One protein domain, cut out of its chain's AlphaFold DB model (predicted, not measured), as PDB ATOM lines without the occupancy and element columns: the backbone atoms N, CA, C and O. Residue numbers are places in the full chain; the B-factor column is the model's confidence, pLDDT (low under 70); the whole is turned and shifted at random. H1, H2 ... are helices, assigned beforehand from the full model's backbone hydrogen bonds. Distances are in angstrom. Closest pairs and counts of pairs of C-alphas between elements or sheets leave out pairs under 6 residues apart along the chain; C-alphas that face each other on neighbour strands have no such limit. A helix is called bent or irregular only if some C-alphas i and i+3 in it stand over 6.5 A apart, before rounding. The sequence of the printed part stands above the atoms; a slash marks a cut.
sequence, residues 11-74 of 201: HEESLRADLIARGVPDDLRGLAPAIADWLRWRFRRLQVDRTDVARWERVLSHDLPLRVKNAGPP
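AT A GLANCE: This is residues 11 to 74 of the 201 residues of an uncharacterized protein of Rhodobacteraceae bacterium WDS4C29 (UniProt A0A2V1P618). A helical hairpin of H2 and bent H3 makes the long axis, and H1 crosses H2. The printed part has 64 residues, all helix by class, in order H1, H2, H3. It is compact, radius of gyration of the C-alphas 11.1 A, spanning 32 by 21 by 19 A.

HOW THE PARTS SIT: H3, residues 53 to 71, assigned as one helix by its hydrogen bonds, is bent: C-alphas 61 and 64 are 6.6 A apart. Arm H3a, residues 53 to 61, touches residues 42 to 47 of H2, residues 33 to 48, in a hairpin, closest C-alphas Leu 46 and Trp 56, 6.1 A. H1, residues 11 to 21, only just touches H2, with 3 pairs of C-alphas within 8 A, closest Leu 15 and Phe 43, 6.9 A, about perpendicular at 84 degrees. Within H1, H2, H3a and the other arm of H3, H3b, residues 64 to 71, every O i to N i+4 pair is within hydrogen-bond range.

IN THESE COORDINATES: H1 begins at C-alpha 11 (119.745, 116.542, 157.015). H2 is 21.1 A long. Arm H3b, residues 64 to 71, ends at C-alpha 71 (100.308, 103.871, 146.779).

THE WHOLE: The printed part has no cut. The H1 to H2 link is long. Residues 25 to 30 and 71 to 74 have pLDDT under 70.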
ATOM      1  N   HIS A  11     119.931 116.567 158.465       77.50
ATOM      2  CA  HIS A  11     119.745 116.542 157.015       77.50
ATOM      3  C   HIS A  11     118.282 116.673 156.581       77.50
ATOM      4  O   HIS A  11     118.001 116.723 155.381       77.50
ATOM      5  N   GLU A  12     117.332 116.717 157.520       78.69
ATOM      6  CA  GLU A  12     115.915 116.847 157.185       78.69
ATOM      7  C   GLU A  12     115.579 118.241 156.636       78.69
ATOM      8  O   GLU A  12     114.781 118.365 155.705       78.69
ATOM      9  N   GLU A  13     116.244 119.280 157.139       77.00
ATOM     10  CA  GLU A  13     116.127 120.641 156.604       77.00
ATOM     11  C   GLU A  13     116.730 120.743 155.201       77.00
ATOM     12  O   GLU A  13     116.110 121.315 154.304       77.00
ATOM     13  N   SER A  14     117.886 120.104 154.979       81.31
ATOM     14  CA  SER A  14     118.505 120.028 153.653       81.31
ATOM     15  C   SER A  14     117.600 119.314 152.653       81.31
ATOM     16  O   SER A  14     117.443 119.797 151.539       81.31
ATOM     17  N   LEU A  15     116.953 118.212 153.053       82.62
ATOM     18  CA  LEU A  15     115.971 117.511 152.223       82.62
ATOM     19  C   LEU A  15     114.790 118.421 151.857       82.62
ATOM     20  O   LEU A  15     114.408 118.467 150.691       82.62
ATOM     21  N   ARG A  16     114.209 119.146 152.822       80.81
ATOM     22  CA  ARG A  16     113.079 120.051 152.549       80.81
ATOM     23  C   ARG A  16     113.478 121.187 151.612       80.81
ATOM     24  O   ARG A  16     112.769 121.428 150.638       80.81
ATOM     25  N   ALA A  17     114.626 121.821 151.846       80.94
ATOM     26  CA  ALA A  17     115.154 122.860 150.966       80.94
ATOM     27  C   ALA A  17     115.354 122.343 149.529       80.94
ATOM     28  O   ALA A  17     114.971 123.013 148.572       80.94
ATOM     29  N   ASP A  18     115.868 121.119 149.378       81.81
ATOM     30  CA  ASP A  18     116.100 120.483 148.079       81.81
ATOM     31  C   ASP A  18     114.808 120.111 147.331       81.81
ATOM     32  O   ASP A  18     114.791 120.092 146.097       81.81
ATOM     33  N   LEU A  19     113.737 119.782 148.062       83.50
ATOM     34  CA  LEU A  19     112.412 119.514 147.492       83.50
ATOM     35  C   LEU A  19     111.750 120.814 147.020       83.50
ATOM     36  O   LEU A  19     111.278 120.868 145.883       83.50
ATOM     37  N   ILE A  20     111.811 121.868 147.843       81.12
ATOM     38  CA  ILE A  20     111.306 123.209 147.513       81.12
ATOM     39  C   ILE A  20     112.025 123.756 146.278       81.12
ATOM     40  O   ILE A  20     111.378 124.175 145.320       81.12
ATOM     41  N   ALA A  21     113.361 123.688 146.258       79.69
ATOM     42  CA  ALA A  21     114.177 124.171 145.144       79.69
ATOM     43  C   ALA A  21     113.846 123.478 143.811       79.69
ATOM     44  O   ALA A  21     114.029 124.061 142.745       79.69
ATOM     45  N   ARG A  22     113.342 122.238 143.861       76.69
ATOM     46  CA  ARG A  22     112.979 121.441 142.682       76.69
ATOM     47  C   ARG A  22     111.473 121.403 142.407       76.69
ATOM     48  O   ARG A  22     111.040 120.629 141.555       76.69
ATOM     49  N   GLY A  23     110.682 122.226 143.100       73.62
ATOM     50  CA  GLY A  23     109.239 122.358 142.879       73.62
ATOM     51  C   GLY A  23     108.426 121.113 143.250       73.62
ATOM     52  O   GLY A  23     107.315 120.934 142.752       73.62
ATOM     53  N   VAL A  24     108.972 120.233 144.092       76.00
ATOM     54  CA  VAL A  24     108.244 119.086 144.646       76.00
ATOM     55  C   VAL A  24     107.511 119.557 145.907       76.00
ATOM     56  O   VAL A  24     108.101 120.327 146.663       76.00
ATOM     57  N   PRO A  25     106.263 119.109 146.165       68.94
ATOM     58  CA  PRO A  25     105.556 119.451 147.396       68.94
ATOM     59  C   PRO A  25     106.427 119.159 148.623       68.94
ATOM     60  O   PRO A  25     106.884 118.030 148.818       68.94
ATOM     61  N   ASP A  26     106.676 120.195 149.416       68.06
ATOM     62  CA  ASP A  26     107.476 120.171 150.642       68.06
ATOM     63  C   ASP A  26     106.732 119.499 151.802       68.06
ATOM     64  O   ASP A  26     107.352 118.994 152.745       68.06
ATOM     65  N   ASP A  27     105.403 119.431 151.697       69.69
ATOM     66  CA  ASP A  27     104.547 118.758 152.659       69.69
ATOM     67  C   ASP A  27     104.623 117.225 152.539       69.69
ATOM     68  O   ASP A  27     103.752 116.533 152.000       69.69
ATOM     69  N   LEU A  28     105.686 116.672 153.124       66.62
ATOM     70  CA  LEU A  28     105.864 115.236 153.325       66.62
ATOM     71  C   LEU A  28     104.768 114.612 154.212       66.62
ATOM     72  O   LEU A  28     104.656 113.386 154.228       66.62
ATOM     73  N   ARG A  29     103.974 115.408 154.950       60.91
ATOM     74  CA  ARG A  29     102.863 114.913 155.786       60.91
ATOM     75  C   ARG A  29     101.593 114.669 154.972       60.91
ATOM     76  O   ARG A  29     100.771 113.852 155.380       60.91
ATOM     77  N   GLY A  30     101.466 115.318 153.813       64.12
ATOM     78  CA  GLY A  30     100.438 115.027 152.812       64.12
ATOM     79  C   GLY A  30     100.693 113.734 152.024       64.12
ATOM     80  O   GLY A  30      99.784 113.211 151.373       64.12
ATOM     81  N   LEU A  31     101.914 113.189 152.090       70.81
ATOM     82  CA  LEU A  31     102.278 111.906 151.492       70.81
ATOM     83  C   LEU A  31     102.018 110.745 152.456       70.81
ATOM     84  O   LEU A  31     102.088 110.880 153.675       70.81
ATOM     85  N   ALA A  32     101.789 109.552 151.901       74.62
ATOM     86  CA  ALA A  32     101.746 108.341 152.713       74.62
ATOM     87  C   ALA A  32     103.085 108.160 153.474       74.62
ATOM     88  O   ALA A  32     104.143 108.292 152.847       74.62
ATOM     89  N   PRO A  33     103.081 107.780 154.770       75.12
ATOM     90  CA  PRO A  33     104.297 107.683 155.593       75.12
ATOM     91  C   PRO A  33     105.412 106.830 154.973       75.12
ATOM     92  O   PRO A  33     106.588 107.177 155.042       75.12
ATOM     93  N   ALA A  34     105.044 105.754 154.273       79.94
ATOM     94  CA  ALA A  34     105.990 104.887 153.572       79.94
ATOM     95  C   ALA A  34     106.702 105.576 152.389       79.94
ATOM     96  O   ALA A  34     107.833 105.222 152.058       79.94
ATOM     97  N   ILE A  35     106.051 106.545 151.733       80.00
ATOM     98  CA  ILE A  35     106.656 107.351 150.662       80.00
ATOM     99  C   ILE A  35     107.602 108.382 151.269       80.00
ATOM    100  O   ILE A  35     108.711 108.540 150.761       80.00
ATOM    101  N   ALA A  36     107.198 109.026 152.367       81.25
ATOM    102  CA  ALA A  36     108.058 109.946 153.101       81.25
ATOM    103  C   ALA A  36     109.336 109.231 153.571       81.25
ATOM    104  O   ALA A  36     110.431 109.642 153.200       81.25
ATOM    105  N   ASP A  37     109.225 108.088 154.256       84.50
ATOM    106  CA  ASP A  37     110.386 107.297 154.692       84.50
ATOM    107  C   ASP A  37     111.249 106.810 153.515       84.50
ATOM    108  O   ASP A  37     112.481 106.797 153.592       84.50
ATOM    109  N   TRP A  38     110.632 106.468 152.383       87.31
ATOM    110  CA  TRP A  38     111.370 106.120 151.170       87.31
ATOM    111  C   TRP A  38     112.172 107.300 150.601       87.31
ATOM    112  O   TRP A  38     113.332 107.106 150.220       87.31
ATOM    113  N   LEU A  39     111.596 108.507 150.561       86.06
ATOM    114  CA  LEU A  39     112.304 109.726 150.162       86.06
ATOM    115  C   LEU A  39     113.466 110.006 151.113       86.06
ATOM    116  O   LEU A  39     114.582 110.245 150.648       86.06
ATOM    117  N   ARG A  40     113.237 109.870 152.426       86.69
ATOM    118  CA  ARG A  40     114.280 110.062 153.438       86.69
ATOM    119  C   ARG A  40     115.464 109.119 153.223       86.69
ATOM    120  O   ARG A  40     116.620 109.538 153.190       86.69
ATOM    121  N   TRP A  41     115.177 107.838 152.988       88.44
ATOM    122  CA  TRP A  41     116.202 106.837 152.695       88.44
ATOM    123  C   TRP A  41     116.963 107.122 151.392       88.44
ATOM    124  O   TRP A  41     118.184 106.949 151.330       88.44
ATOM    125  N   ARG A  42     116.261 107.553 150.336       86.81
ATOM    126  CA  ARG A  42     116.884 107.886 149.050       86.81
ATOM    127  C   ARG A  42     117.787 109.106 149.147       86.81
ATOM    128  O   ARG A  42     118.891 109.042 148.613       86.81
ATOM    129  N   PHE A  43     117.354 110.146 149.849       84.19
ATOM    130  CA  PHE A  43     118.150 111.346 150.079       84.19
ATOM    131  C   PHE A  43     119.436 111.024 150.839       84.19
ATOM    132  O   PHE A  43     120.527 111.337 150.365       84.19
ATOM    133  N   ARG A  44     119.339 110.251 151.932       84.69
ATOM    134  CA  ARG A  44     120.525 109.771 152.657       84.69
ATOM    135  C   ARG A  44     121.510 109.049 151.733       84.69
ATOM    136  O   ARG A  44     122.704 109.285 151.795       84.69
ATOM    137  N   ARG A  45     121.030 108.191 150.832       84.00
ATOM    138  CA  ARG A  45     121.898 107.401 149.940       84.00
ATOM    139  C   ARG A  45     122.500 108.171 148.759       84.00
ATOM    140  O   ARG A  45     123.523 107.727 148.243       84.00
ATOM    141  N   LEU A  46     121.826 109.216 148.279       81.31
ATOM    142  CA  LEU A  46     122.138 109.902 147.013       81.31
ATOM    143  C   LEU A  46     122.595 111.352 147.176       81.31
ATOM    144  O   LEU A  46     123.002 111.951 146.182       81.31
ATOM    145  N   GLN A  47     122.518 111.900 148.387       81.19
ATOM    146  CA  GLN A  47     123.052 113.220 148.717       81.19
ATOM    147  C   GLN A  47     124.040 113.158 149.890       81.19
ATOM    148  O   GLN A  47     125.092 113.782 149.808       81.19
ATOM    149  N   VAL A  48     123.758 112.361 150.935       77.38
ATOM    150  CA  VAL A  48     124.632 112.260 152.126       77.38
ATOM    151  C   VAL A  48     125.758 111.235 151.932       77.38
ATOM    152  O   VAL A  48     126.931 111.575 152.003       77.38
ATOM    153  N   ASP A  49     125.422 109.975 151.640       79.50
ATOM    154  CA  ASP A  49     126.413 108.898 151.476       79.50
ATOM    155  C   ASP A  49     127.240 109.056 150.183       79.50
ATOM    156  O   ASP A  49     128.366 108.565 150.087       79.50
ATOM    157  N   ARG A  50     126.633 109.628 149.138       73.75
ATOM    158  CA  ARG A  50     127.200 109.803 147.793       73.75
ATOM    159  C   ARG A  50     126.560 111.028 147.177       73.75
ATOM    160  O   ARG A  50     125.344 111.084 147.184       73.75
ATOM    161  N   THR A  51     127.325 111.941 146.595       83.88
ATOM    162  CA  THR A  51     126.771 113.116 145.905       83.88
ATOM    163  C   THR A  51     126.443 112.763 144.449       83.88
ATOM    164  O   THR A  51     127.251 112.967 143.548       83.88
ATOM    165  N   ASP A  52     125.269 112.168 144.213       84.94
ATOM    166  CA  ASP A  52     124.794 111.751 142.881       84.94
ATOM    167  C   ASP A  52     123.501 112.500 142.517       84.94
ATOM    168  O   ASP A  52     122.379 111.981 142.593       84.94
ATOM    169  N   VAL A  53     123.684 113.767 142.135       82.25
ATOM    170  CA  VAL A  53     122.604 114.729 141.868       82.25
ATOM    171  C   VAL A  53     121.726 114.291 140.697       82.25
ATOM    172  O   VAL A  53     120.505 114.286 140.823       82.25
ATOM    173  N   ALA A  54     122.323 113.820 139.598       82.25
ATOM    174  CA  ALA A  54     121.576 113.386 138.416       82.25
ATOM    175  C   ALA A  54     120.646 112.200 138.719       82.25
ATOM    176  O   ALA A  54     119.531 112.082 138.198       82.25
ATOM    177  N   ARG A  55     121.088 111.286 139.589       84.25
ATOM    178  CA  ARG A  55     120.254 110.166 140.020       84.25
ATOM    179  C   ARG A  55     119.172 110.600 140.996       84.25
ATOM    180  O   ARG A  55     118.075 110.044 140.938       84.25
ATOM    181  N   TRP A  56     119.460 111.561 141.867       87.19
ATOM    182  CA  TRP A  56     118.466 112.148 142.758       87.19
ATOM    183  C   TRP A  56     117.357 112.873 141.983       87.19
ATOM    184  O   TRP A  56     116.178 112.632 142.232       87.19
ATOM    185  N   GLU A  57     117.705 113.632 140.946       84.50
ATOM    186  CA  GLU A  57     116.730 114.273 140.054       84.50
ATOM    187  C   GLU A  57     115.825 113.262 139.352       84.50
ATOM    188  O   GLU A  57     114.610 113.452 139.281       84.50
ATOM    189  N   ARG A  58     116.378 112.134 138.888       85.62
ATOM    190  CA  ARG A  58     115.575 111.046 138.310       85.62
ATOM    191  C   ARG A  58     114.589 110.450 139.320       85.62
ATOM    192  O   ARG A  58     113.468 110.100 138.955       85.62
ATOM    193  N   VAL A  59     114.995 110.332 140.585       87.06
ATOM    194  CA  VAL A  59     114.124 109.831 141.657       87.06
ATOM    195  C   VAL A  59     112.935 110.771 141.872       87.06
ATOM    196  O   VAL A  59     111.805 110.295 141.974       87.06
ATOM    197  N   LEU A  60     113.170 112.083 141.888       85.38
ATOM    198  CA  LEU A  60     112.117 113.082 142.087       85.38
ATOM    199  C   LEU A  60     111.195 113.228 140.868       85.38
ATOM    200  O   LEU A  60     109.982 113.309 141.025       85.38
ATOM    201  N   SER A  61     111.752 113.213 139.655       82.12
ATOM    202  CA  SER A  61     110.995 113.426 138.412       82.12
ATOM    203  C   SER A  61     110.238 112.192 137.914       82.12
ATOM    204  O   SER A  61     109.201 112.336 137.272       82.12
ATOM    205  N   HIS A  62     110.736 110.980 138.183       82.25
ATOM    206  CA  HIS A  62     110.199 109.755 137.582       82.25
ATOM    207  C   HIS A  62     109.690 108.749 138.620       82.25
ATOM    208  O   HIS A  62     108.548 108.289 138.542       82.25
ATOM    209  N   ASP A  63     110.508 108.427 139.625       83.94
ATOM    210  CA  ASP A  63     110.175 107.370 140.588       83.94
ATOM    211  C   ASP A  63     109.123 107.821 141.615       83.94
ATOM    212  O   ASP A  63     108.264 107.026 142.011       83.94
ATOM    213  N   LEU A  64     109.186 109.083 142.056       83.19
ATOM    214  CA  LEU A  64     108.269 109.645 143.045       83.19
ATOM    215  C   LEU A  64     106.820 109.714 142.518       83.19
ATOM    216  O   LEU A  64     105.954 109.135 143.181       83.19
ATOM    217  N   PRO A  65     106.520 110.287 141.332       80.88
ATOM    218  CA  PRO A  65     105.155 110.306 140.799       80.88
ATOM    219  C   PRO A  65     104.562 108.906 140.621       80.88
ATOM    220  O   PRO A  65     103.401 108.660 140.954       80.88
ATOM    221  N   LEU A  66     105.372 107.952 140.149       80.88
ATOM    222  CA  LEU A  66     104.941 106.571 139.947       80.88
ATOM    223  C   LEU A  66     104.597 105.880 141.275       80.88
ATOM    224  O   LEU A  66     103.634 105.118 141.351       80.88
ATOM    225  N   ARG A  67     105.347 106.171 142.343       80.88
ATOM    226  CA  ARG A  67     105.067 105.653 143.689       80.88
ATOM    227  C   ARG A  67     103.838 106.278 144.322       80.88
ATOM    228  O   ARG A  67     103.059 105.538 144.912       80.88
ATOM    229  N   VAL A  68     103.646 107.586 144.174       80.88
ATOM    230  CA  VAL A  68     102.431 108.269 144.645       80.88
ATOM    231  C   VAL A  68     101.200 107.694 143.942       80.88
ATOM    232  O   VAL A  68     100.230 107.340 144.604       80.88
ATOM    233  N   LYS A  69     101.274 107.475 142.621       77.75
ATOM    234  CA  LYS A  69     100.201 106.829 141.852       77.75
ATOM    235  C   LYS A  69      99.904 105.401 142.334       77.75
ATOM    236  O   LYS A  69      98.741 105.030 142.452       77.75
ATOM    237  N   ASN A  70     100.939 104.606 142.615       75.06
ATOM    238  CA  ASN A  70     100.790 103.201 143.017       75.06
ATOM    239  C   ASN A  70     100.365 103.009 144.480       75.06
ATOM    240  O   ASN A  70      99.773 101.982 144.801       75.06
ATOM    241  N   ALA A  71     100.686 103.950 145.369       69.12
ATOM    242  CA  ALA A  71     100.308 103.871 146.779       69.12
ATOM    243  C   ALA A  71      98.805 104.103 147.008       69.12
ATOM    244  O   ALA A  71      98.296 103.759 148.071       69.12
ATOM    245  N   GLY A  72      98.104 104.650 146.008       64.06
ATOM    246  CA  GLY A  72      96.709 105.053 146.139       64.06
ATOM    247  C   GLY A  72      96.543 106.292 147.030       64.06
ATOM    248  O   GLY A  72      97.522 106.818 147.568       64.06
ATOM    249  N   PRO A  73      95.309 106.808 147.163       60.59
ATOM    250  CA  PRO A  73      95.043 107.942 148.034       60.59
ATOM    251  C   PRO A  73      95.380 107.584 149.492       60.59
ATOM    252  O   PRO A  73      95.074 106.471 149.930       60.59
ATOM    253  N   PRO A  74      96.014 108.500 150.249       57.12
ATOM    254  CA  PRO A  74      96.351 108.254 151.644       57.12
ATOM    255  C   PRO A  74      95.081 107.921 152.445       57.12
ATOM    256  O   PRO A  74      94.015 108.478 152.154       57.12
TER     257      PRO A  74